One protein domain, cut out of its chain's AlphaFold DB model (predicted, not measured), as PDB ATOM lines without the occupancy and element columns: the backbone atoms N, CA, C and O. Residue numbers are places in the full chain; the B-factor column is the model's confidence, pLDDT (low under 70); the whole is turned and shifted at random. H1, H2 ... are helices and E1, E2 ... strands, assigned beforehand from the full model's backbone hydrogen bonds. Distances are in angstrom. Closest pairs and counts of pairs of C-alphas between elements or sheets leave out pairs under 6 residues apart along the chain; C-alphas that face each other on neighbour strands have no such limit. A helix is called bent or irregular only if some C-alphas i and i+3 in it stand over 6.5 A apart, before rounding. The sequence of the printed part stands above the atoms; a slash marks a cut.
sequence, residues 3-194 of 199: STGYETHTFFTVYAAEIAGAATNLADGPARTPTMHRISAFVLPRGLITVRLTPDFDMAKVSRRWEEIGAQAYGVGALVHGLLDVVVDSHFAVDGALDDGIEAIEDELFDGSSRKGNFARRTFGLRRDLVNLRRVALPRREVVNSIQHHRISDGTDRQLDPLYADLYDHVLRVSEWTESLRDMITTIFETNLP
ATOM      1  N   SER A   3     252.057 183.457  78.438       43.56
ATOM      2  CA  SER A   3     252.719 182.907  79.621       43.56
ATOM      3  C   SER A   3     254.208 183.215  79.483       43.56
ATOM      4  O   SER A   3     254.766 183.111  78.388       43.56
ATOM      5  N   THR A   4     254.852 183.691  80.538       54.19
ATOM      6  CA  THR A   4     256.308 183.874  80.562       54.19
ATOM      7  C   THR A   4     256.804 183.374  81.908       54.19
ATOM      8  O   THR A   4     256.423 183.908  82.950       54.19
ATOM      9  N   GLY A   5     257.596 182.300  81.875       52.19
ATOM     10  CA  GLY A   5     258.288 181.786  83.048       52.19
ATOM     11  C   GLY A   5     259.506 182.656  83.334       52.19
ATOM     12  O   GLY A   5     260.329 182.880  82.446       52.19
ATOM     13  N   TYR A   6     259.595 183.175  84.553       54.31
ATOM     14  CA  TYR A   6     260.790 183.821  85.082       54.31
ATOM     15  C   TYR A   6     261.400 182.907  86.148       54.31
ATOM     16  O   TYR A   6     260.691 182.131  86.779       54.31
ATOM     17  N   GLU A   7     262.702 183.044  86.399       51.72
ATOM     18  CA  GLU A   7     263.478 182.210  87.338       51.72
ATOM     19  C   GLU A   7     262.918 182.197  88.782       51.72
ATOM     20  O   GLU A   7     263.255 181.332  89.579       51.72
ATOM     21  N   THR A   8     262.038 183.147  89.124       57.03
ATOM     22  CA  THR A   8     261.461 183.327  90.467       57.03
ATOM     23  C   THR A   8     259.932 183.262  90.528       57.03
ATOM     24  O   THR A   8     259.377 183.193  91.626       57.03
ATOM     25  N   HIS A   9     259.232 183.338  89.390       64.19
ATOM     26  CA  HIS A   9     257.768 183.387  89.349       64.19
ATOM     27  C   HIS A   9     257.212 183.073  87.956       64.19
ATOM     28  O   HIS A   9     257.822 183.386  86.932       64.19
ATOM     29  N   THR A  10     256.000 182.519  87.909       72.31
ATOM     30  CA  THR A  10     255.258 182.358  86.650       72.31
ATOM     31  C   THR A  10     254.314 183.535  86.462       72.31
ATOM     32  O   THR A  10     253.497 183.827  87.335       72.31
ATOM     33  N   PHE A  11     254.399 184.207  85.316       79.00
ATOM     34  CA  PHE A  11     253.441 185.234  84.932       79.00
ATOM     35  C   PHE A  11     252.517 184.707  83.842       79.00
ATOM     36  O   PHE A  11     252.974 184.257  82.787       79.00
ATOM     37  N   PHE A  12     251.212 184.828  84.065       80.31
ATOM     38  CA  PHE A  12     250.220 184.568  83.035       80.31
ATOM     39  C   PHE A  12     249.163 185.667  83.011       80.31
ATOM     40  O   PHE A  12     248.918 186.377  83.981       80.31
ATOM     41  N   THR A  13     248.523 185.829  81.864       82.19
ATOM     42  CA  THR A  13     247.340 186.677  81.729       82.19
ATOM     43  C   THR A  13     246.194 185.800  81.273       82.19
ATOM     44  O   THR A  13     246.410 184.933  80.439       82.19
ATOM     45  N   VAL A  14     244.999 186.023  81.797       84.38
ATOM     46  CA  VAL A  14     243.740 185.446  81.321       84.38
ATOM     47  C   VAL A  14     242.737 186.562  81.091       84.38
ATOM     48  O   VAL A  14     242.942 187.704  81.503       84.38
ATOM     49  N   TYR A  15     241.658 186.242  80.401       85.00
ATOM     50  CA  TYR A  15     240.563 187.164  80.162       85.00
ATOM     51  C   TYR A  15     239.300 186.484  80.646       85.00
ATOM     52  O   TYR A  15     239.008 185.394  80.175       85.00
ATOM     53  N   ALA A  16     238.596 187.086  81.594       84.44
ATOM     54  CA  ALA A  16     237.243 186.670  81.920       84.44
ATOM     55  C   ALA A  16     236.277 187.304  80.923       84.44
ATOM     56  O   ALA A  16     236.482 188.443  80.500       84.44
ATOM     57  N   ALA A  17     235.250 186.559  80.559       83.19
ATOM     58  CA  ALA A  17     234.201 187.006  79.659       83.19
ATOM     59  C   ALA A  17     232.936 187.288  80.477       83.19
ATOM     60  O   ALA A  17     232.571 186.490  81.338       83.19
ATOM     61  N   GLU A  18     232.296 188.424  80.234       80.69
ATOM     62  CA  GLU A  18     231.056 188.820  80.899       80.69
ATOM     63  C   GLU A  18     230.078 189.388  79.872       80.69
ATOM     64  O   GLU A  18     230.476 190.013  78.889       80.69
ATOM     65  N   ILE A  19     228.784 189.176  80.097       70.00
ATOM     66  CA  ILE A  19     227.731 189.837  79.326       70.00
ATOM     67  C   ILE A  19     227.172 190.960  80.177       70.00
ATOM     68  O   ILE A  19     226.665 190.733  81.276       70.00
ATOM     69  N   ALA A  20     227.227 192.181  79.653       58.47
ATOM     70  CA  ALA A  20     226.657 193.329  80.332       58.47
ATOM     71  C   ALA A  20     225.127 193.170  80.495       58.47
ATOM     72  O   ALA A  20     224.355 193.248  79.534       58.47
ATOM     73  N   GLY A  21     224.699 192.989  81.750       52.06
ATOM     74  CA  GLY A  21     223.321 193.122  82.222       52.06
ATOM     75  C   GLY A  21     222.529 191.814  82.310       52.06
ATOM     76  O   GLY A  21     222.261 191.156  81.313       52.06
ATOM     77  N   ALA A  22     222.016 191.501  83.497       39.66
ATOM     78  CA  ALA A  22     220.842 190.653  83.659       39.66
ATOM     79  C   ALA A  22     219.604 191.540  83.454       39.66
ATOM     80  O   ALA A  22     219.279 192.360  84.309       39.66
ATOM     81  N   ALA A  23     218.942 191.449  82.301       37.81
ATOM     82  CA  ALA A  23     217.635 192.078  82.128       37.81
ATOM     83  C   ALA A  23     216.732 191.162  81.307       37.81
ATOM     84  O   ALA A  23     217.058 190.796  80.180       37.81
ATOM     85  N   THR A  24     215.619 190.843  81.947       37.81
ATOM     86  CA  THR A  24     214.583 189.820  81.779       37.81
ATOM     87  C   THR A  24     213.850 189.776  80.430       37.81
ATOM     88  O   THR A  24     212.767 189.217  80.380       37.81
ATOM     89  N   ASN A  25     214.367 190.350  79.338       38.47
ATOM     90  CA  ASN A  25     213.706 190.286  78.026       38.47
ATOM     91  C   ASN A  25     214.722 190.305  76.870       38.47
ATOM     92  O   ASN A  25     215.394 191.310  76.632       38.47
ATOM     93  N   LEU A  26     214.797 189.188  76.139       48.38
ATOM     94  CA  LEU A  26     215.622 188.975  74.939       48.38
ATOM     95  C   LEU A  26     215.057 189.652  73.667       48.38
ATOM     96  O   LEU A  26     215.727 189.667  72.638       48.38
ATOM     97  N   ALA A  27     213.853 190.233  73.727       45.75
ATOM     98  CA  ALA A  27     213.094 190.624  72.536       45.75
ATOM     99  C   ALA A  27     213.492 191.965  71.873       45.75
ATOM    100  O   ALA A  27     213.282 192.105  70.674       45.75
ATOM    101  N   ASP A  28     214.078 192.940  72.587       39.03
ATOM    102  CA  ASP A  28     214.155 194.333  72.076       39.03
ATOM    103  C   ASP A  28     215.511 195.062  72.256       39.03
ATOM    104  O   ASP A  28     215.601 196.282  72.100       39.03
ATOM    105  N   GLY A  29     216.605 194.356  72.560       43.47
ATOM    106  CA  GLY A  29     217.924 194.975  72.783       43.47
ATOM    107  C   GLY A  29     218.929 194.761  71.639       43.47
ATOM    108  O   GLY A  29     218.919 193.693  71.027       43.47
ATOM    109  N   PRO A  30     219.848 195.714  71.351       44.94
ATOM    110  CA  PRO A  30     220.989 195.434  70.477       44.94
ATOM    111  C   PRO A  30     221.776 194.236  71.025       44.94
ATOM    112  O   PRO A  30     221.932 194.124  72.243       44.94
ATOM    113  N   ALA A  31     222.262 193.366  70.128       50.78
ATOM    114  CA  ALA A  31     223.127 192.231  70.457       50.78
ATOM    115  C   ALA A  31     224.166 192.661  71.505       50.78
ATOM    116  O   ALA A  31     224.910 193.627  71.294       50.78
ATOM    117  N   ARG A  32     224.105 192.037  72.685       65.81
ATOM    118  CA  ARG A  32     224.881 192.461  73.847       65.81
ATOM    119  C   ARG A  32     226.310 192.004  73.644       65.81
ATOM    120  O   ARG A  32     226.605 190.824  73.768       65.81
ATOM    121  N   THR A  33     227.183 192.954  73.339       64.06
ATOM    122  CA  THR A  33     228.592 192.652  73.117       64.06
ATOM    123  C   THR A  33     229.217 192.133  74.414       64.06
ATOM    124  O   THR A  33     229.201 192.861  75.412       64.06
ATOM    125  N   PRO A  34     229.782 190.915  74.420       70.69
ATOM    126  CA  PRO A  34     230.475 190.398  75.582       70.69
ATOM    127  C   PRO A  34     231.704 191.267  75.868       70.69
ATOM    128  O   PRO A  34     232.501 191.577  74.974       70.69
ATOM    129  N   THR A  35     231.847 191.688  77.119       77.88
ATOM    130  CA  THR A  35     233.004 192.430  77.610       77.88
ATOM    131  C   THR A  35     234.063 191.463  78.113       77.88
ATOM    132  O   THR A  35     233.773 190.411  78.679       77.88
ATOM    133  N   MET A  36     235.324 191.813  77.866       80.00
ATOM    134  CA  MET A  36     236.469 190.983  78.229       80.00
ATOM    135  C   MET A  36     237.288 191.695  79.297       80.00
ATOM    136  O   MET A  36     237.823 192.782  79.067       80.00
ATOM    137  N   HIS A  37     237.439 191.052  80.447       84.31
ATOM    138  CA  HIS A  37     238.149 191.580  81.602       84.31
ATOM    139  C   HIS A  37     239.510 190.910  81.709       84.31
ATOM    140  O   HIS A  37     239.627 189.727  82.029       84.31
ATOM    141  N   ARG A  38     240.570 191.668  81.424       85.94
ATOM    142  CA  ARG A  38     241.942 191.166  81.525       85.94
ATOM    143  C   ARG A  38     242.349 191.019  82.990       85.94
ATOM    144  O   ARG A  38     242.367 192.000  83.732       85.94
ATOM    145  N   ILE A  39     242.775 189.815  83.354       87.75
ATOM    146  CA  ILE A  39     243.324 189.474  84.664       87.75
ATOM    147  C   ILE A  39     244.762 189.014  84.451       87.75
ATOM    148  O   ILE A  39     245.021 188.008  83.793       87.75
ATOM    149  N   SER A  40     245.712 189.757  85.000       87.56
ATOM    150  CA  SER A  40     247.117 189.361  85.009       87.56
ATOM    151  C   SER A  40     247.449 188.738  86.359       87.56
ATOM    152  O   SER A  40     247.033 189.260  87.389       87.56
ATOM    153  N   ALA A  41     248.171 187.626  86.367       85.88
ATOM    154  CA  ALA A  41     248.471 186.869  87.568       85.88
ATOM    155  C   ALA A  41     249.965 186.549  87.664       85.88
ATOM    156  O   ALA A  41     250.593 186.127  86.691       85.88
ATOM    157  N   PHE A  42     250.512 186.742  88.861       84.69
ATOM    158  CA  PHE A  42     251.870 186.373  89.238       84.69
ATOM    159  C   PHE A  42     251.792 185.234  90.251       84.69
ATOM    160  O   PHE A  42     251.255 185.401  91.350       84.69
ATOM    161  N   VAL A  43     252.312 184.076  89.864       82.69
ATOM    162  CA  VAL A  43     252.394 182.878  90.695       82.69
ATOM    163  C   VAL A  43     253.756 182.873  91.376       82.69
ATOM    164  O   VAL A  43     254.788 182.723  90.721       82.69
ATOM    165  N   LEU A  44     253.743 183.070  92.689       81.94
ATOM    166  CA  LEU A  44     254.907 183.022  93.568       81.94
ATOM    167  C   LEU A  44     254.894 181.695  94.342       81.94
ATOM    168  O   LEU A  44     253.825 181.109  94.516       81.94
ATOM    169  N   PRO A  45     256.022 181.255  94.928       76.19
ATOM    170  CA  PRO A  45     256.080 179.989  95.672       76.19
ATOM    171  C   PRO A  45     255.063 179.861  96.820       76.19
ATOM    172  O   PRO A  45     254.688 178.757  97.201       76.19
ATOM    173  N   ARG A  46     254.616 180.987  97.398       79.94
ATOM    174  CA  ARG A  46     253.694 181.019  98.550       79.94
ATOM    175  C   ARG A  46     252.488 181.938  98.360       79.94
ATOM    176  O   ARG A  46     251.804 182.242  99.333       79.94
ATOM    177  N   GLY A  47     252.236 182.416  97.145       81.81
ATOM    178  CA  GLY A  47     251.122 183.327  96.911       81.81
ATOM    179  C   GLY A  47     250.767 183.499  95.445       81.81
ATOM    180  O   GLY A  47     251.586 183.294  94.555       81.81
ATOM    181  N   LEU A  48     249.527 183.913  95.213       85.94
ATOM    182  CA  LEU A  48     249.021 184.305  93.907       85.94
ATOM    183  C   LEU A  48     248.630 185.780  93.969       85.94
ATOM    184  O   LEU A  48     247.747 186.154  94.740       85.94
ATOM    185  N   ILE A  49     249.271 186.615  93.157       89.19
ATOM    186  CA  ILE A  49     248.918 188.034  93.039       89.19
ATOM    187  C   ILE A  49     248.147 188.222  91.741       89.19
ATOM    188  O   ILE A  49     248.656 187.894  90.674       89.19
ATOM    189  N   THR A  50     246.937 188.779  91.823       88.31
ATOM    190  CA  THR A  50     246.137 189.138  90.644       88.31
ATOM    191  C   THR A  50     246.059 190.652  90.488       88.31
ATOM    192  O   THR A  50     245.801 191.380  91.442       88.31
ATOM    193  N   VAL A  51     246.272 191.129  89.266       88.69
ATOM    194  CA  VAL A  51     246.176 192.531  88.865       88.69
ATOM    195  C   VAL A  51     245.030 192.653  87.870       88.69
ATOM    196  O   VAL A  51     245.021 191.991  86.828       88.69
ATOM    197  N   ARG A  52     244.055 193.499  88.204       86.94
ATOM    198  CA  ARG A  52     242.854 193.758  87.403       86.94
ATOM    199  C   ARG A  52     242.767 195.249  87.112       86.94
ATOM    200  O   ARG A  52     243.064 196.058  87.986       86.94
ATOM    201  N   LEU A  53     242.390 195.602  85.885       76.62
ATOM    202  CA  LEU A  53     242.209 197.003  85.486       76.62
ATOM    203  C   LEU A  53     240.798 197.525  85.770       76.62
ATOM    204  O   LEU A  53     240.622 198.732  85.890       76.62
ATOM    205  N   THR A  54     239.814 196.631  85.871       75.50
ATOM    206  CA  THR A  54     238.427 196.980  86.185       75.50
ATOM    207  C   THR A  54     237.900 196.104  87.328       75.50
ATOM    208  O   THR A  54     238.381 194.975  87.505       75.50
ATOM    209  N   PRO A  55     236.971 196.620  88.154       72.62
ATOM    210  CA  PRO A  55     236.398 195.881  89.278       72.62
ATOM    211  C   PRO A  55     235.303 194.886  88.861       72.62
ATOM    212  O   PRO A  55     234.814 194.161  89.718       72.62
ATOM    213  N   ASP A  56     234.939 194.843  87.579       73.81
ATOM    214  CA  ASP A  56     233.775 194.101  87.067       73.81
ATOM    215  C   ASP A  56     233.901 192.580  87.260       73.81
ATOM    216  O   ASP A  56     232.916 191.877  87.457       73.81
ATOM    217  N   PHE A  57     235.132 192.058  87.304       79.75
ATOM    218  CA  PHE A  57     235.347 190.651  87.617       79.75
ATOM    219  C   PHE A  57     235.103 190.363  89.107       79.75
ATOM    220  O   PHE A  57     235.925 190.712  89.966       79.75
ATOM    221  N   ASP A  58     234.003 189.663  89.390       82.94
ATOM    222  CA  ASP A  58     233.593 189.247  90.732       82.94
ATOM    223  C   ASP A  58     234.582 188.251  91.361       82.94
ATOM    224  O   ASP A  58     234.493 187.030  91.206       82.94
ATOM    225  N   MET A  59     235.526 188.788  92.134       85.31
ATOM    226  CA  MET A  59     236.522 187.992  92.847       85.31
ATOM    227  C   MET A  59     235.917 187.193  94.015       85.31
ATOM    228  O   MET A  59     236.545 186.244  94.479       85.31
ATOM    229  N   ALA A  60     234.687 187.493  94.454       86.75
ATOM    230  CA  ALA A  60     234.014 186.683  95.467       86.75
ATOM    231  C   ALA A  60     233.673 185.281  94.935       86.75
ATOM    232  O   ALA A  60     233.707 184.318  95.700       86.75
ATOM    233  N   LYS A  61     233.415 185.129  93.623       87.19
ATOM    234  CA  LYS A  61     233.274 183.804  92.984       87.19
ATOM    235  C   LYS A  61     234.543 182.973  93.131       87.19
ATOM    236  O   LYS A  61     234.463 181.797  93.469       87.19
ATOM    237  N   VAL A  62     235.702 183.594  92.925       87.12
ATOM    238  CA  VAL A  62     237.002 182.925  93.060       87.12
ATOM    239  C   VAL A  62     237.272 182.541  94.511       87.12
ATOM    240  O   VAL A  62     237.689 181.417  94.767       87.12
ATOM    241  N   SER A  63     236.980 183.428  95.468       87.50
ATOM    242  CA  SER A  63     237.118 183.111  96.893       87.50
ATOM    243  C   SER A  63     236.244 181.928  97.313       87.50
ATOM    244  O   SER A  63     236.758 181.011  97.945       87.50
ATOM    245  N   ARG A  64     234.971 181.886  96.890       89.31
ATOM    246  CA  ARG A  64     234.089 180.730  97.139       89.31
ATOM    247  C   ARG A  64     234.646 179.445  96.529       89.31
ATOM    248  O   ARG A  64     234.734 178.431  97.211       89.31
ATOM    249  N   ARG A  65     235.108 179.502  95.276       87.12
ATOM    250  CA  ARG A  65     235.696 178.337  94.602       87.12
ATOM    251  C   ARG A  65     236.941 177.816  95.330       87.12
ATOM    252  O   ARG A  65     237.167 176.611  95.400       87.12
ATOM    253  N   TRP A  66     237.757 178.701  95.903       88.94
ATOM    254  CA  TRP A  66     238.904 178.301  96.722       88.94
ATOM    255  C   TRP A  66     238.508 177.626  98.033       88.94
ATOM    256  O   TRP A  66     239.207 176.708  98.464       88.94
ATOM    257  N   GLU A  67     237.416 178.063  98.658       86.81
ATOM    258  CA  GLU A  67     236.862 177.408  99.846       86.81
ATOM    259  C   GLU A  67     236.356 175.998  99.509       86.81
ATOM    260  O   GLU A  67     236.692 175.054 100.219       86.81
ATOM    261  N   GLU A  68     235.653 175.833  98.384       86.19
ATOM    262  CA  GLU A  68     235.127 174.542  97.909       86.19
ATOM    263  C   GLU A  68     236.228 173.513  97.615       86.19
ATOM    264  O   GLU A  68     236.105 172.344  97.974       86.19
ATOM    265  N   ILE A  69     237.330 173.948  96.996       80.38
ATOM    266  CA  ILE A  69     238.473 173.077  96.668       80.38
ATOM    267  C   ILE A  69     239.352 172.817  97.907       80.38
ATOM    268  O   ILE A  69     240.220 171.945  97.888       80.38
ATOM    269  N   GLY A  70     239.174 173.570  98.996       78.75
ATOM    270  CA  GLY A  70     240.056 173.496 100.161       78.75
ATOM    271  C   GLY A  70     241.456 174.036  99.858       78.75
ATOM    272  O   GLY A  70     242.457 173.463 100.288       78.75
ATOM    273  N   ALA A  71     241.557 175.145  99.118       73.88
ATOM    274  CA  ALA A  71     242.828 175.667  98.605       73.88
ATOM    275  C   ALA A  71     243.890 175.939  99.689       73.88
ATOM    276  O   ALA A  71     245.086 175.891  99.410       73.88
ATOM    277  N   GLN A  72     243.472 176.168 100.939       71.31
ATOM    278  CA  GLN A  72     244.374 176.302 102.089       71.31
ATOM    279  C   GLN A  72     245.218 175.041 102.339       71.31
ATOM    280  O   GLN A  72     246.359 175.159 102.778       71.31
ATOM    281  N   ALA A  73     244.687 173.854 102.029       71.44
ATOM    282  CA  ALA A  73     245.384 172.578 102.171       71.44
ATOM    283  C   ALA A  73     246.286 172.254 100.968       71.44
ATOM    284  O   ALA A  73     247.312 171.599 101.128       71.44
ATOM    285  N   TYR A  74     245.933 172.746  99.777       73.19
ATOM    286  CA  TYR A  74     246.582 172.392  98.507       73.19
ATOM    287  C   TYR A  74     247.510 173.485  97.938       73.19
ATOM    288  O   TYR A  74     248.102 173.332  96.867       73.19
ATOM    289  N   GLY A  75     247.655 174.603  98.654       81.56
ATOM    290  CA  GLY A  75     248.621 175.657  98.358       81.56
ATOM    291  C   GLY A  75     248.324 176.464  97.090       81.56
ATOM    292  O   GLY A  75     247.193 176.569  96.616       81.56
ATOM    293  N   VAL A  76     249.370 177.079  96.528       83.38
ATOM    294  CA  VAL A  76     249.252 178.046  95.418       83.38
ATOM    295  C   VAL A  76     248.680 177.416  94.145       83.38
ATOM    296  O   VAL A  76     247.969 178.090  93.402       83.38
ATOM    297  N   GLY A  77     248.924 176.122  93.913       81.44
ATOM    298  CA  GLY A  77     248.345 175.401  92.777       81.44
ATOM    299  C   GLY A  77     246.815 175.426  92.793       81.44
ATOM    300  O   GLY A  77     246.196 175.723  91.777       81.44
ATOM    301  N   ALA A  78     246.191 175.219  93.954       84.44
ATOM    302  CA  ALA A  78     244.735 175.300  94.070       84.44
ATOM    303  C   ALA A  78     244.207 176.730  93.889       84.44
ATOM    304  O   ALA A  78     243.130 176.918  93.321       84.44
ATOM    305  N   LEU A  79     244.981 177.745  94.298       87.00
ATOM    306  CA  LEU A  79     244.622 179.145  94.051       87.00
ATOM    307  C   LEU A  79     244.594 179.459  92.551       87.00
ATOM    308  O   LEU A  79     243.649 180.074  92.052       87.00
ATOM    309  N   VAL A  80     245.617 179.010  91.819       85.81
ATOM    310  CA  VAL A  80     245.686 179.172  90.363       85.81
ATOM    311  C   VAL A  80     244.540 178.422  89.696       85.81
ATOM    312  O   VAL A  80     243.846 179.014  88.873       85.81
ATOM    313  N   HIS A  81     244.303 177.166  90.079       86.50
ATOM    314  CA  HIS A  81     243.188 176.376  89.565       86.50
ATOM    315  C   HIS A  81     241.848 177.096  89.755       86.50
ATOM    316  O   HIS A  81     241.164 177.353  88.772       86.50
ATOM    317  N   GLY A  82     241.498 177.495  90.982       88.31
ATOM    318  CA  GLY A  82     240.207 178.136  91.250       88.31
ATOM    319  C   GLY A  82     240.013 179.467  90.514       88.31
ATOM    320  O   GLY A  82     238.900 179.781  90.107       88.31
ATOM    321  N   LEU A  83     241.088 180.231  90.272       88.44
ATOM    322  CA  LEU A  83     241.010 181.422  89.423       88.44
ATOM    323  C   LEU A  83     240.702 181.050  87.967       88.44
ATOM    324  O   LEU A  83     239.859 181.686  87.338       88.44
ATOM    325  N   LEU A  84     241.411 180.060  87.420       87.31
ATOM    326  CA  LEU A  84     241.220 179.631  86.037       87.31
ATOM    327  C   LEU A  84     239.833 179.031  85.823       87.31
ATOM    328  O   LEU A  84     239.212 179.348  84.817       87.31
ATOM    329  N   ASP A  85     239.353 178.236  86.772       88.50
ATOM    330  CA  ASP A  85     238.052 177.576  86.729       88.50
ATOM    331  C   ASP A  85     236.906 178.595  86.644       88.50
ATOM    332  O   ASP A  85     236.139 178.579  85.687       88.50
ATOM    333  N   VAL A  86     236.901 179.615  87.513       89.50
ATOM    334  CA  VAL A  86     235.922 180.720  87.432       89.50
ATOM    335  C   VAL A  86     236.009 181.474  86.101       89.50
ATOM    336  O   VAL A  86     235.000 181.938  85.570       89.50
ATOM    337  N   VAL A  87     237.209 181.606  85.533       88.12
ATOM    338  CA  VAL A  87     237.377 182.197  84.200       88.12
ATOM    339  C   VAL A  87     236.830 181.266  83.110       88.12
ATOM    340  O   VAL A  87     236.350 181.755  82.095       88.12
ATOM    341  N   VAL A  88     236.882 179.936  83.254       87.94
ATOM    342  CA  VAL A  88     236.229 178.992  82.321       87.94
ATOM    343  C   VAL A  88     234.720 179.071  82.429       87.94
ATOM    344  O   VAL A  88     234.082 179.274  81.397       87.94
ATOM    345  N   ASP A  89     234.180 179.050  83.642       88.81
ATOM    346  CA  ASP A  89     232.746 179.199  83.890       88.81
ATOM    347  C   ASP A  89     232.182 180.471  83.254       88.81
ATOM    348  O   ASP A  89     231.103 180.462  82.663       88.81
ATOM    349  N   SER A  90     232.936 181.574  83.316       87.50
ATOM    350  CA  SER A  90     232.511 182.834  82.705       87.50
ATOM    351  C   SER A  90     232.354 182.727  81.182       87.50
ATOM    352  O   SER A  90     231.543 183.439  80.606       87.50
ATOM    353  N   HIS A  91     233.132 181.869  80.513       86.56
ATOM    354  CA  HIS A  91     232.989 181.657  79.072       86.56
ATOM    355  C   HIS A  91     231.801 180.761  78.759       86.56
ATOM    356  O   HIS A  91     231.039 181.121  77.875       86.56
ATOM    357  N   PHE A  92     231.586 179.685  79.524       88.81
ATOM    358  CA  PHE A  92     230.379 178.866  79.378       88.81
ATOM    359  C   PHE A  92     229.103 179.702  79.516       88.81
ATOM    360  O   PHE A  92     228.168 179.531  78.740       88.81
ATOM    361  N   ALA A  93     229.073 180.647  80.462       88.00
ATOM    362  CA  ALA A  93     227.945 181.564  80.615       88.00
ATOM    363  C   ALA A  93     227.728 182.459  79.380       88.00
ATOM    364  O   ALA A  93     226.591 182.772  79.038       88.00
ATOM    365  N   VAL A  94     228.810 182.880  78.716       86.62
ATOM    366  CA  VAL A  94     228.728 183.683  77.490       86.62
ATOM    367  C   VAL A  94     228.317 182.828  76.295       86.62
ATOM    368  O   VAL A  94     227.457 183.263  75.538       86.62
ATOM    369  N   ASP A  95     228.898 181.637  76.133       88.06
ATOM    370  CA  ASP A  95     228.531 180.692  75.074       88.06
ATOM    371  C   ASP A  95     227.038 180.347  75.155       88.06
ATOM    372  O   ASP A  95     226.348 180.467  74.151       88.06
ATOM    373  N   GLY A  96     226.511 180.050  76.350       88.19
ATOM    374  CA  GLY A  96     225.082 179.763  76.534       88.19
ATOM    375  C   GLY A  96     224.169 180.926  76.140       88.19
ATOM    376  O   GLY A  96     223.193 180.741  75.431       88.19
ATOM    377  N   ALA A  97     224.518 182.157  76.506       86.19
ATOM    378  CA  ALA A  97     223.729 183.319  76.097       86.19
ATOM    379  C   ALA A  97     223.859 183.657  74.597       86.19
ATOM    380  O   ALA A  97     222.974 184.301  74.028       86.19
ATOM    381  N   LEU A  98     224.971 183.282  73.955       85.25
ATOM    382  CA  LEU A  98     225.114 183.375  72.502       85.25
ATOM    383  C   LEU A  98     224.271 182.306  71.804       85.25
ATOM    384  O   LEU A  98     223.671 182.629  70.783       85.25
ATOM    385  N   ASP A  99     224.198 181.099  72.363       88.94
ATOM    386  CA  ASP A  99     223.335 179.999  71.915       88.94
ATOM    387  C   ASP A  99     221.859 180.412  71.946       88.94
ATOM    388  O   ASP A  99     221.226 180.466  70.895       88.94
ATOM    389  N   ASP A 100     221.370 180.899  73.095       87.38
ATOM    390  CA  ASP A 100     220.018 181.468  73.238       87.38
ATOM    391  C   ASP A 100     219.749 182.569  72.189       87.38
ATOM    392  O   ASP A 100     218.648 182.735  71.654       87.38
ATOM    393  N   GLY A 101     220.774 183.376  71.893       83.81
ATOM    394  CA  GLY A 101     220.712 184.422  70.881       83.81
ATOM    395  C   GLY A 101     220.602 183.882  69.455       83.81
ATOM    396  O   GLY A 101     219.912 184.498  68.639       83.81
ATOM    397  N   ILE A 102     221.286 182.777  69.148       85.19
ATOM    398  CA  ILE A 102     221.227 182.082  67.859       85.19
ATOM    399  C   ILE A 102     219.851 181.443  67.681       85.19
ATOM    400  O   ILE A 102     219.222 181.716  66.660       85.19
ATOM    401  N   GLU A 103     219.353 180.705  68.675       86.75
ATOM    402  CA  GLU A 103     218.016 180.091  68.652       86.75
ATOM    403  C   GLU A 103     216.934 181.144  68.370       86.75
ATOM    404  O   GLU A 103     216.126 181.006  67.454       86.75
ATOM    405  N   ALA A 104     216.997 182.294  69.050       83.44
ATOM    406  CA  ALA A 104     216.055 183.390  68.824       83.44
ATOM    407  C   ALA A 104     216.137 184.017  67.416       83.44
ATOM    408  O   ALA A 104     215.207 184.711  66.993       83.44
ATOM    409  N   ILE A 105     217.262 183.872  66.705       81.75
ATOM    410  CA  ILE A 105     217.379 184.266  65.294       81.75
ATOM    411  C   ILE A 105     216.814 183.168  64.393       81.75
ATOM    412  O   ILE A 105     216.156 183.495  63.406       81.75
ATOM    413  N   GLU A 106     217.052 181.895  64.701       81.75
ATOM    414  CA  GLU A 106     216.469 180.776  63.954       81.75
ATOM    415  C   GLU A 106     214.942 180.834  63.980       81.75
ATOM    416  O   GLU A 106     214.319 180.829  62.916       81.75
ATOM    417  N   ASP A 107     214.344 181.030  65.154       82.75
ATOM    418  CA  ASP A 107     212.895 181.185  65.303       82.75
ATOM    419  C   ASP A 107     212.355 182.358  64.460       82.75
ATOM    420  O   ASP A 107     211.390 182.206  63.710       82.75
ATOM    421  N   GLU A 108     213.023 183.525  64.475       77.94
ATOM    422  CA  GLU A 108     212.622 184.697  63.669       77.94
ATOM    423  C   GLU A 108     212.709 184.436  62.150       77.94
ATOM    424  O   GLU A 108     211.993 185.067  61.356       77.94
ATOM    425  N   LEU A 109     213.601 183.533  61.727       75.88
ATOM    426  CA  LEU A 109     213.742 183.112  60.336       75.88
ATOM    427  C   LEU A 109     212.601 182.176  59.918       75.88
ATOM    428  O   LEU A 109     212.032 182.367  58.840       75.88
ATOM    429  N   PHE A 110     212.256 181.193  60.755       73.00
ATOM    430  CA  PHE A 110     211.217 180.203  60.457       73.00
ATOM    431  C   PHE A 110     209.794 180.763  60.590       73.00
ATOM    432  O   PHE A 110     208.938 180.436  59.765       73.00
ATOM    433  N   ASP A 111     209.552 181.673  61.534       76.00
ATOM    434  CA  ASP A 111     208.233 182.281  61.765       76.00
ATOM    435  C   ASP A 111     207.829 183.307  60.688       76.00
ATOM    436  O   ASP A 111     206.722 183.854  60.714       76.00
ATOM    437  N   GLY A 112     208.723 183.637  59.748       61.19
ATOM    438  CA  GLY A 112     208.452 184.564  58.640       61.19
ATOM    439  C   GLY A 112     208.142 186.012  59.062       61.19
ATOM    440  O   GLY A 112     207.865 186.855  58.208       61.19
ATOM    441  N   SER A 113     208.220 186.327  60.360       58.16
ATOM    442  CA  SER A 113     207.919 187.643  60.952       58.16
ATOM    443  C   SER A 113     209.085 188.640  60.879       58.16
ATOM    444  O   SER A 113     208.974 189.776  61.348       58.16
ATOM    445  N   SER A 114     210.196 188.245  60.252       55.53
ATOM    446  CA  SER A 114     211.411 189.049  60.116       55.53
ATOM    447  C   SER A 114     211.156 190.402  59.435       55.53
ATOM    448  O   SER A 114     211.038 190.520  58.209       55.53
ATOM    449  N   ARG A 115     211.201 191.492  60.216       61.28
ATOM    450  CA  ARG A 115     211.481 192.827  59.663       61.28
ATOM    451  C   ARG A 115     212.936 192.814  59.196       61.28
ATOM    452  O   ARG A 115     213.835 193.042  59.997       61.28
ATOM    453  N   LYS A 116     213.157 192.579  57.896       62.94
ATOM    454  CA  LYS A 116     214.465 192.339  57.233       62.94
ATOM    455  C   LYS A 116     215.661 193.167  57.748       62.94
ATOM    456  O   LYS A 116     216.786 192.680  57.734       62.94
ATOM    457  N   GLY A 117     215.449 194.411  58.190       61.94
ATOM    458  CA  GLY A 117     216.506 195.268  58.746       61.94
ATOM    459  C   GLY A 117     216.961 194.923  60.174       61.94
ATOM    460  O   GLY A 117     218.129 195.141  60.490       61.94
ATOM    461  N   ASN A 118     216.082 194.390  61.031       69.94
ATOM    462  CA  ASN A 118     216.422 194.019  62.411       69.94
ATOM    463  C   ASN A 118     217.172 192.681  62.450       69.94
ATOM    464  O   ASN A 118     218.259 192.604  63.021       69.94
ATOM    465  N   PHE A 119     216.654 191.683  61.729       72.12
ATOM    466  CA  PHE A 119     217.256 190.358  61.592       72.12
ATOM    467  C   PHE A 119     218.739 190.430  61.194       72.12
ATOM    468  O   PHE A 119     219.615 190.033  61.958       72.12
ATOM    469  N   ALA A 120     219.052 191.064  60.054       71.94
ATOM    470  CA  ALA A 120     220.427 191.159  59.561       71.94
ATOM    471  C   ALA A 120     221.370 191.856  60.559       71.94
ATOM    472  O   ALA A 120     222.530 191.468  60.702       71.94
ATOM    473  N   ARG A 121     220.879 192.874  61.279       76.88
ATOM    474  CA  ARG A 121     221.657 193.591  62.297       76.88
ATOM    475  C   ARG A 121     221.980 192.697  63.494       76.88
ATOM    476  O   ARG A 121     223.114 192.739  63.971       76.88
ATOM    477  N   ARG A 122     221.016 191.895  63.957       74.38
ATOM    478  CA  ARG A 122     221.194 190.929  65.054       74.38
ATOM    479  C   ARG A 122     222.167 189.816  64.658       74.38
ATOM    480  O   ARG A 122     223.125 189.583  65.391       74.38
ATOM    481  N   THR A 123     222.018 189.234  63.464       76.69
ATOM    482  CA  THR A 123     222.915 188.179  62.950       76.69
ATOM    483  C   THR A 123     224.362 188.667  62.827       76.69
ATOM    484  O   THR A 123     225.294 187.987  63.260       76.69
ATOM    485  N   PHE A 124     224.579 189.877  62.292       78.06
ATOM    486  CA  PHE A 124     225.920 190.476  62.231       78.06
ATOM    487  C   PHE A 124     226.506 190.766  63.621       78.06
ATOM    488  O   PHE A 124     227.718 190.632  63.801       78.06
ATOM    489  N   GLY A 125     225.666 191.158  64.585       79.75
ATOM    490  CA  GLY A 125     226.054 191.351  65.982       79.75
ATOM    491  C   GLY A 125     226.593 190.065  66.606       79.75
ATOM    492  O   GLY A 125     227.760 190.026  66.985       79.75
ATOM    493  N   LEU A 126     225.801 188.987  66.589       77.62
ATOM    494  CA  LEU A 126     226.218 187.688  67.138       77.62
ATOM    495  C   LEU A 126     227.475 187.144  66.460       77.62
ATOM    496  O   LEU A 126     228.404 186.702  67.133       77.62
ATOM    497  N   ARG A 127     227.573 187.249  65.127       78.00
ATOM    498  CA  ARG A 127     228.784 186.841  64.401       78.00
ATOM    499  C   ARG A 127     230.020 187.610  64.877       78.00
ATOM    500  O   ARG A 127     231.094 187.026  65.012       78.00
ATOM    501  N   ARG A 128     229.896 188.920  65.113       81.44
ATOM    502  CA  ARG A 128     230.992 189.746  65.644       81.44
ATOM    503  C   ARG A 128     231.363 189.321  67.066       81.44
ATOM    504  O   ARG A 128     232.553 189.236  67.366       81.44
ATOM    505  N   ASP A 129     230.372 189.050  67.904       81.25
ATOM    506  CA  ASP A 129     230.567 188.664  69.301       81.25
ATOM    507  C   ASP A 129     231.260 187.296  69.415       81.25
ATOM    508  O   ASP A 129     232.264 187.186  70.121       81.25
ATOM    509  N   LEU A 130     230.858 186.309  68.607       79.25
ATOM    510  CA  LEU A 130     231.517 184.998  68.503       79.25
ATOM    511  C   LEU A 130     232.967 185.097  68.016       79.25
ATOM    512  O   LEU A 130     233.866 184.456  68.559       79.25
ATOM    513  N   VAL A 131     233.239 185.948  67.020       80.38
ATOM    514  CA  VAL A 131     234.615 186.194  66.553       80.38
ATOM    515  C   VAL A 131     235.477 186.809  67.660       80.38
ATOM    516  O   VAL A 131     236.657 186.461  67.784       80.38
ATOM    517  N   ASN A 132     234.913 187.710  68.467       78.56
ATOM    518  CA  ASN A 132     235.616 188.308  69.600       78.56
ATOM    519  C   ASN A 132     235.871 187.283  70.712       78.56
ATOM    520  O   ASN A 132     237.002 187.208  71.193       78.56
ATOM    521  N   LEU A 133     234.876 186.464  71.062       77.25
ATOM    522  CA  LEU A 133     235.009 185.410  72.066       77.25
ATOM    523  C   LEU A 133     236.083 184.393  71.663       77.25
ATOM    524  O   LEU A 133     237.002 184.126  72.434       77.25
ATOM    525  N   ARG A 134     236.075 183.933  70.406       75.19
ATOM    526  CA  ARG A 134     237.069 182.992  69.866       75.19
ATOM    527  C   ARG A 134     238.510 183.496  69.988       75.19
ATOM    528  O   ARG A 134     239.410 182.725  70.321       75.19
ATOM    529  N   ARG A 135     238.755 184.792  69.746       71.56
ATOM    530  CA  ARG A 135     240.097 185.403  69.895       71.56
ATOM    531  C   ARG A 135     240.634 185.309  71.323       71.56
ATOM    532  O   ARG A 135     241.848 185.365  71.516       71.56
ATOM    533  N   VAL A 136     239.744 185.194  72.301       67.69
ATOM    534  CA  VAL A 136     240.053 185.198  73.730       67.69
ATOM    535  C   VAL A 136     239.983 183.791  74.339       67.69
ATOM    536  O   VAL A 136     240.773 183.486  75.233       67.69
ATOM    537  N   ALA A 137     239.140 182.913  73.790       64.44
ATOM    538  CA  ALA A 137     239.022 181.505  74.157       64.44
ATOM    539  C   ALA A 137     240.215 180.653  73.669       64.44
ATOM    540  O   ALA A 137     240.770 179.868  74.437       64.44
ATOM    541  N   LEU A 138     240.682 180.849  72.428       52.94
ATOM    542  CA  LEU A 138     241.779 180.062  71.829       52.94
ATOM    543  C   LEU A 138     243.129 180.142  72.568       52.94
ATOM    544  O   LEU A 138     243.796 179.117  72.708       52.94
ATOM    545  N   PRO A 139     243.553 181.301  73.098       55.00
ATOM    546  CA  PRO A 139     244.805 181.399  73.841       55.00
ATOM    547  C   PRO A 139     244.842 180.668  75.204       55.00
ATOM    548  O   PRO A 139     245.845 180.766  75.911       55.00
ATOM    549  N   ARG A 140     243.764 179.982  75.616       57.75
ATOM    550  CA  ARG A 140     243.611 179.401  76.963       57.75
ATOM    551  C   ARG A 140     244.258 178.027  77.124       57.75
ATOM    552  O   ARG A 140     244.820 177.757  78.183       57.75
ATOM    553  N   ARG A 141     244.278 177.210  76.063       61.16
ATOM    554  CA  ARG A 141     244.908 175.872  76.069       61.16
ATOM    555  C   ARG A 141     246.408 175.950  76.343       61.16
ATOM    556  O   ARG A 141     246.932 175.185  77.145       61.16
ATOM    557  N   GLU A 142     247.085 176.918  75.731       65.50
ATOM    558  CA  GLU A 142     248.527 177.124  75.902       65.50
ATOM    559  C   GLU A 142     248.896 177.512  77.336       65.50
ATOM    560  O   GLU A 142     249.937 177.093  77.833       65.50
ATOM    561  N   VAL A 143     248.044 178.268  78.036       67.00
ATOM    562  CA  VAL A 143     248.312 178.658  79.426       67.00
ATOM    563  C   VAL A 143     248.022 177.534  80.401       67.00
ATOM    564  O   VAL A 143     248.837 177.330  81.292       67.00
ATOM    565  N   VAL A 144     246.944 176.763  80.224       69.38
ATOM    566  CA  VAL A 144     246.710 175.579  81.070       69.38
ATOM    567  C   VAL A 144     247.845 174.568  80.885       69.38
ATOM    568  O   VAL A 144     248.436 174.146  81.875       69.38
ATOM    569  N   ASN A 145     248.249 174.287  79.638       66.00
ATOM    570  CA  ASN A 145     249.389 173.410  79.353       66.00
ATOM    571  C   ASN A 145     250.704 173.957  79.920       66.00
ATOM    572  O   ASN A 145     251.472 173.204  80.512       66.00
ATOM    573  N   SER A 146     250.968 175.258  79.766       67.50
ATOM    574  CA  SER A 146     252.168 175.898  80.313       67.50
ATOM    575  C   SER A 146     252.203 175.806  81.839       67.50
ATOM    576  O   SER A 146     253.240 175.454  82.397       67.50
ATOM    577  N   ILE A 147     251.074 176.046  82.513       68.12
ATOM    578  CA  ILE A 147     250.962 175.948  83.972       68.12
ATOM    579  C   ILE A 147     251.134 174.496  84.428       68.12
ATOM    580  O   ILE A 147     251.862 174.248  85.385       68.12
ATOM    581  N   GLN A 148     250.531 173.529  83.733       65.38
ATOM    582  CA  GLN A 148     250.672 172.110  84.062       65.38
ATOM    583  C   GLN A 148     252.126 171.637  83.915       65.38
ATOM    584  O   GLN A 148     252.643 170.973  84.810       65.38
ATOM    585  N   HIS A 149     252.821 172.045  82.848       62.59
ATOM    586  CA  HIS A 149     254.230 171.699  82.644       62.59
ATOM    587  C   HIS A 149     255.145 172.302  83.723       62.59
ATOM    588  O   HIS A 149     255.989 171.588  84.254       62.59
ATOM    589  N   HIS A 150     254.949 173.570  84.108       62.59
ATOM    590  CA  HIS A 150     255.754 174.189  85.174       62.59
ATOM    591  C   HIS A 150     255.471 173.570  86.553       62.59
ATOM    592  O   HIS A 150     256.402 173.338  87.320       62.59
ATOM    593  N   ARG A 151     254.214 173.203  86.856       63.31
ATOM    594  CA  ARG A 151     253.862 172.510  88.113       63.31
ATOM    595  C   ARG A 151     254.574 171.165  88.269       63.31
ATOM    596  O   ARG A 151     254.998 170.832  89.376       63.31
ATOM    597  N   ILE A 152     254.695 170.412  87.173       54.62
ATOM    598  CA  ILE A 152     255.389 169.116  87.145       54.62
ATOM    599  C   ILE A 152     256.896 169.305  87.379       54.62
ATOM    600  O   ILE A 152     257.508 168.493  88.070       54.62
ATOM    601  N   SER A 153     257.488 170.384  86.854       52.50
ATOM    602  CA  SER A 153     258.911 170.702  87.038       52.50
ATOM    603  C   SER A 153     259.262 171.176  88.453       52.50
ATOM    604  O   SER A 153     260.320 170.808  88.955       52.50
ATOM    605  N   ASP A 154     258.370 171.911  89.123       57.34
ATOM    606  CA  ASP A 154     258.602 172.450  90.476       57.34
ATOM    607  C   ASP A 154     258.284 171.450  91.608       57.34
ATOM    608  O   ASP A 154     258.347 171.796  92.789       57.34
ATOM    609  N   GLY A 155     257.913 170.206  91.278       51.88
ATOM    610  CA  GLY A 155     257.564 169.183  92.271       51.88
ATOM    611  C   GLY A 155     256.285 169.498  93.056       51.88
ATOM    612  O   GLY A 155     256.119 169.028  94.180       51.88
ATOM    613  N   THR A 156     255.387 170.309  92.480       58.28
ATOM    614  CA  THR A 156     254.112 170.666  93.116       58.28
ATOM    615  C   THR A 156     253.216 169.429  93.242       58.28
ATOM    616  O   THR A 156     253.208 168.564  92.372       58.28
ATOM    617  N   ASP A 157     252.438 169.373  94.324       62.03
ATOM    618  CA  ASP A 157     251.619 168.235  94.750       62.03
ATOM    619  C   ASP A 157     250.773 167.616  93.614       62.03
ATOM    620  O   ASP A 157     249.890 168.267  93.040       62.03
ATOM    621  N   ARG A 158     251.030 166.336  93.302       71.19
ATOM    622  CA  ARG A 158     250.311 165.546  92.275       71.19
ATOM    623  C   ARG A 158     248.821 165.380  92.576       71.19
ATOM    624  O   ARG A 158     248.042 165.021  91.700       71.19
ATOM    625  N   GLN A 159     248.408 165.666  93.808       77.69
ATOM    626  CA  GLN A 159     247.011 165.614  94.242       77.69
ATOM    627  C   GLN A 159     246.090 166.545  93.440       77.69
ATOM    628  O   GLN A 159     244.896 166.281  93.344       77.69
ATOM    629  N   LEU A 160     246.631 167.608  92.834       78.94
ATOM    630  CA  LEU A 160     245.862 168.529  91.993       78.94
ATOM    631  C   LEU A 160     245.795 168.105  90.517       78.94
ATOM    632  O   LEU A 160     245.103 168.759  89.740       78.94
ATOM    633  N   ASP A 161     246.501 167.054  90.096       82.94
ATOM    634  CA  ASP A 161     246.524 166.630  88.688       82.94
ATOM    635  C   ASP A 161     245.122 166.319  88.129       82.94
ATOM    636  O   ASP A 161     244.836 166.785  87.024       82.94
ATOM    637  N   PRO A 162     244.208 165.651  88.870       85.50
ATOM    638  CA  PRO A 162     242.837 165.437  88.407       85.50
ATOM    639  C   PRO A 162     242.059 166.742  88.192       85.50
ATOM    640  O   PRO A 162     241.351 166.869  87.199       85.50
ATOM    641  N   LEU A 163     242.232 167.730  89.078       84.06
ATOM    642  CA  LEU A 163     241.574 169.038  88.967       84.06
ATOM    643  C   LEU A 163     242.057 169.792  87.721       84.06
ATOM    644  O   LEU A 163     241.271 170.331  86.954       84.06
ATOM    645  N   TYR A 164     243.366 169.781  87.465       84.00
ATOM    646  CA  TYR A 164     243.918 170.411  86.265       84.00
ATOM    647  C   TYR A 164     243.553 169.681  84.966       84.00
ATOM    648  O   TYR A 164     243.449 170.339  83.930       84.00
ATOM    649  N   ALA A 165     243.369 168.358  85.003       84.50
ATOM    650  CA  ALA A 165     242.867 167.599  83.860       84.50
ATOM    651  C   ALA A 165     241.413 167.983  83.535       84.50
ATOM    652  O   ALA A 165     241.120 168.310  82.389       84.50
ATOM    653  N   ASP A 166     240.547 168.058  84.548       87.38
ATOM    654  CA  ASP A 166     239.160 168.521  84.394       87.38
ATOM    655  C   ASP A 166     239.096 169.956  83.840       87.38
ATOM    656  O   ASP A 166     238.409 170.232  82.857       87.38
ATOM    657  N   LEU A 167     239.924 170.861  84.374       86.94
ATOM    658  CA  LEU A 167     240.057 172.225  83.860       86.94
ATOM    659  C   LEU A 167     240.473 172.261  82.379       86.94
ATOM    660  O   LEU A 167     239.994 173.105  81.615       86.94
ATOM    661  N   TYR A 168     241.387 171.381  81.965       84.69
ATOM    662  CA  TYR A 168     241.808 171.279  80.569       84.69
ATOM    663  C   TYR A 168     240.651 170.825  79.668       84.69
ATOM    664  O   TYR A 168     240.420 171.439  78.621       84.69
ATOM    665  N   ASP A 169     239.890 169.820  80.099       87.50
ATOM    666  CA  ASP A 169     238.709 169.331  79.385       87.50
ATOM    667  C   ASP A 169     237.620 170.409  79.294       87.50
ATOM    668  O   ASP A 169     237.010 170.598  78.240       87.50
ATOM    669  N   HIS A 170     237.423 171.197  80.353       88.75
ATOM    670  CA  HIS A 170     236.514 172.342  80.343       88.75
ATOM    671  C   HIS A 170     236.928 173.414  79.329       88.75
ATOM    672  O   HIS A 170     236.088 173.907  78.573       88.75
ATOM    673  N   VAL A 171     238.219 173.748  79.241       85.50
ATOM    674  CA  VAL A 171     238.723 174.687  78.223       85.50
ATOM    675  C   VAL A 171     238.520 174.149  76.805       85.50
ATOM    676  O   VAL A 171     238.193 174.926  75.899       85.50
ATOM    677  N   LEU A 172     238.717 172.845  76.596       85.62
ATOM    678  CA  LEU A 172     238.478 172.211  75.302       85.62
ATOM    679  C   LEU A 172     237.002 172.315  74.910       85.62
ATOM    680  O   LEU A 172     236.706 172.809  73.825       85.62
ATOM    681  N   ARG A 173     236.097 171.958  75.826       89.00
ATOM    682  CA  ARG A 173     234.649 172.009  75.606       89.00
ATOM    683  C   ARG A 173     234.156 173.416  75.269       89.00
ATOM    684  O   ARG A 173     233.404 173.568  74.315       89.00
ATOM    685  N   VAL A 174     234.619 174.446  75.989       88.00
ATOM    686  CA  VAL A 174     234.330 175.856  75.648       88.00
ATOM    687  C   VAL A 174     234.783 176.167  74.222       88.00
ATOM    688  O   VAL A 174     234.035 176.728  73.434       88.00
ATOM    689  N   SER A 175     236.007 175.774  73.865       85.06
ATOM    690  CA  SER A 175     236.561 176.072  72.539       85.06
ATOM    691  C   SER A 175     235.757 175.415  71.412       85.06
ATOM    692  O   SER A 175     235.555 176.029  70.366       85.06
ATOM    693  N   GLU A 176     235.318 174.173  71.618       88.56
ATOM    694  CA  GLU A 176     234.493 173.424  70.667       88.56
ATOM    695  C   GLU A 176     233.087 174.018  70.553       88.56
ATOM    696  O   GLU A 176     232.604 174.223  69.439       88.56
ATOM    697  N   TRP A 177     232.460 174.371  71.680       90.88
ATOM    698  CA  TRP A 177     231.134 174.987  71.679       90.88
ATOM    699  C   TRP A 177     231.149 176.350  70.981       90.88
ATOM    700  O   TRP A 177     230.350 176.569  70.071       90.88
ATOM    701  N   THR A 178     232.115 177.222  71.294       87.69
ATOM    702  CA  THR A 178     232.272 178.516  70.610       87.69
ATOM    703  C   THR A 178     232.428 178.354  69.087       87.69
ATOM    704  O   THR A 178     231.901 179.170  68.326       87.69
ATOM    705  N   GLU A 179     233.153 177.333  68.607       87.56
ATOM    706  CA  GLU A 179     233.275 177.080  67.161       87.56
ATOM    707  C   GLU A 179     231.955 176.562  66.572       87.56
ATOM    708  O   GLU A 179     231.526 177.059  65.534       87.56
ATOM    709  N   SER A 180     231.248 175.668  67.270       91.56
ATOM    710  CA  SER A 180     229.930 175.194  66.826       91.56
ATOM    711  C   SER A 180     228.913 176.333  66.701       91.56
ATOM    712  O   SER A 180     228.214 176.426  65.694       91.56
ATOM    713  N   LEU A 181     228.855 177.244  67.681       88.25
ATOM    714  CA  LEU A 181     227.989 178.432  67.643       88.25
ATOM    715  C   LEU A 181     228.305 179.320  66.431       88.25
ATOM    716  O   LEU A 181     227.420 179.864  65.767       88.25
ATOM    717  N   ARG A 182     229.594 179.455  66.108       85.69
ATOM    718  CA  ARG A 182     230.056 180.213  64.943       85.69
ATOM    719  C   ARG A 182     229.630 179.572  63.622       85.69
ATOM    720  O   ARG A 182     229.285 180.301  62.684       85.69
ATOM    721  N   ASP A 183     229.678 178.253  63.530       89.25
ATOM    722  CA  ASP A 183     229.243 177.544  62.331       89.25
ATOM    723  C   ASP A 183     227.728 177.693  62.147       89.25
ATOM    724  O   ASP A 183     227.297 178.103  61.069       89.25
ATOM    725  N   MET A 184     226.937 177.544  63.218       88.38
ATOM    726  CA  MET A 184     225.480 177.746  63.184       88.38
ATOM    727  C   MET A 184     225.093 179.151  62.701       88.38
ATOM    728  O   MET A 184     224.359 179.293  61.720       88.38
ATOM    729  N   ILE A 185     225.659 180.215  63.289       84.88
ATOM    730  CA  ILE A 185     225.358 181.588  62.841       84.88
ATOM    731  C   ILE A 185     225.798 181.841  61.390       84.88
ATOM    732  O   ILE A 185     225.196 182.656  60.683       84.88
ATOM    733  N   THR A 186     226.847 181.153  60.922       84.81
ATOM    734  CA  THR A 186     227.304 181.240  59.530       84.81
ATOM    735  C   THR A 186     226.297 180.574  58.597       84.81
ATOM    736  O   THR A 186     225.902 181.197  57.612       84.81
ATOM    737  N   THR A 187     225.804 179.385  58.942       86.12
ATOM    738  CA  THR A 187     224.757 178.681  58.189       86.12
ATOM    739  C   THR A 187     223.455 179.478  58.121       86.12
ATOM    740  O   THR A 187     222.867 179.591  57.044       86.12
ATOM    741  N   ILE A 188     223.020 180.104  59.219       82.75
ATOM    742  CA  ILE A 188     221.823 180.967  59.241       82.75
ATOM    743  C   ILE A 188     221.988 182.158  58.291       82.75
ATOM    744  O   ILE A 188     221.073 182.522  57.543       82.75
ATOM    745  N   PHE A 189     223.174 182.772  58.302       77.56
ATOM    746  CA  PHE A 189     223.493 183.896  57.430       77.56
ATOM    747  C   PHE A 189     223.505 183.486  55.952       77.56
ATOM    748  O   PHE A 189     222.951 184.191  55.107       77.56
ATOM    749  N   GLU A 190     224.103 182.335  55.641       78.25
ATOM    750  CA  GLU A 190     224.131 181.767  54.295       78.25
ATOM    751  C   GLU A 190     222.744 181.356  53.814       78.25
ATOM    752  O   GLU A 190     222.414 181.643  52.675       78.25
ATOM    753  N   THR A 191     221.893 180.791  54.671       74.94
ATOM    754  CA  THR A 191     220.509 180.405  54.333       74.94
ATOM    755  C   THR A 191     219.621 181.619  54.034       74.94
ATOM    756  O   THR A 191     218.705 181.542  53.215       74.94
ATOM    757  N   ASN A 192     219.930 182.788  54.604       65.81
ATOM    758  CA  ASN A 192     219.253 184.041  54.254       65.81
ATOM    759  C   ASN A 192     219.668 184.625  52.891       65.81
ATOM    760  O   ASN A 192     218.913 185.394  52.293       65.81
ATOM    761  N   LEU A 193     220.861 184.295  52.387       58.97
ATOM    762  CA  LEU A 193     221.383 184.820  51.120       58.97
ATOM    763  C   LEU A 193     220.668 184.301  49.847       58.97
ATOM    764  O   LEU A 193     220.429 185.134  48.971       58.97
ATOM    765  N   PRO A 194     220.255 183.023  49.696       48.69
ATOM    766  CA  PRO A 194     219.525 182.550  48.517       48.69
ATOM    767  C   PRO A 194     218.082 183.073  48.441       48.69
ATOM    768  O   PRO A 194     217.494 183.079  47.364       48.69
TER     769      PRO A 194
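Overview. This is residues 3 to 194 of the 199 residues of an uncharacterized protein of Mycobacterium timonense (UniProt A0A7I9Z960). A long rod of helices has a twisted four-stranded sheet covering one side of part of its length. The two longest helices, H2 and H5, run side by side the same way, and H3 followed by H4 runs back along them, making the four-helix bundle H2 H3 H4 H5; the short helix H1 packs on H2 at a steep angle. The printed part has 192 residues, with four named strands followed by five named helices, E1 E2 E3 E4 H1 H2 H3 H4 H5, and the sheet, in the order E1 - E2 - E3 - E4, is antiparallel throughout. The class is mixed, helices and strands; the whole is only just compact, close to loose, with a radius of gyration of the C-alphas of 19.3 A, and spans 61 by 29 by 26 A.

Along the chain. E1, residues 3 to 6, begins with C-alpha 3 at (252.719, 182.907, 79.621). E2, residues 9 to 19, is 32.3 A long, and E3, residues 34 to 44, is 31.2 A long. E4, residues 47 to 52, follows. H1 holds residues 59 to 69. H2, residues 71 to 110, is 49.8 A long and begins with C-alpha 71 at (242.828, 175.667, 98.605); it is irregular, with C-alphas 73 and 76 9.5 A apart, and has a kink of 82 degrees near residue 78. H3, residues 116 to 137, is 31.7 A long, and H4, residues 140 to 153, is 20.3 A long. H5, residues 158 to 192, is 52.5 A long and ends with C-alpha 192 at (219.253, 184.041, 54.254); it is irregular, with C-alphas 159 and 162 7.2 A apart.

Arrangement. The twisted sheet is a meander, each strand the antiparallel neighbour of the one before, and each two successive strands form a hairpin. Within hydrogen-bond range are N 4 and O 11 at 3.0 A between E1 and E2, N 14 and O 39 at 2.8 A between E2 and E3, and N 42 and O 49 at 2.8 A between E3 and E4. H2 and H4 are on the same face of the sheet, in two layers, helices on one face of a sheet. H2 has a height over the sheet of 9.9 A, and the C-alphas of Ala 16 and Val 87 are the closest of E2 and H2, 5.0 A apart. H4 has a height over the sheet of 9.6 A and runs along the strands, at 26 degrees to E2 on the local plane. H3 is on the sheet too, over E2 and E3, at a height over the sheet of 9.6 A. H2 and H5 touch at a shallow tilt of 15 degrees, the same way, closest at the C-alphas of Phe 92 and Val 174, 6.2 A. H3 and H5 touch at a shallow tilt of 25 degrees, opposite ways, closest at the C-alphas of Leu 130 and Arg 182, 6.1 A. H4 and H5, a helical hairpin, touch through residues 164 to 172 of H5 alone, closest at the C-alphas of Val 144 and Tyr 168, 6.5 A. H3 and H4 meet only through their link. H1 touches residues 72 to 86 of H2 alone, at a steep tilt of 62 degrees, closest at the C-alphas of Val 62 and Leu 83, 5.6 A; it is apart from H5. In H1 and H4 every O i to N i+4 pair is within hydrogen-bond range; in H2 it is 31 of 36, in H3 15 of 18 and in H5 29 of 31.

Size, cuts and confidence. The C-alphas of Glu 7 and Gly 112 are the two farthest apart, 62.1 A. The printed part has no cut. The one long link is E2 to E3, residues 20 to 33. The mean pLDDT of the printed part is 75.6, and 53 residues are under 70, namely residues 3 to 9, 20 to 33, 112 to 118, 136 to 157 and 192 to 194.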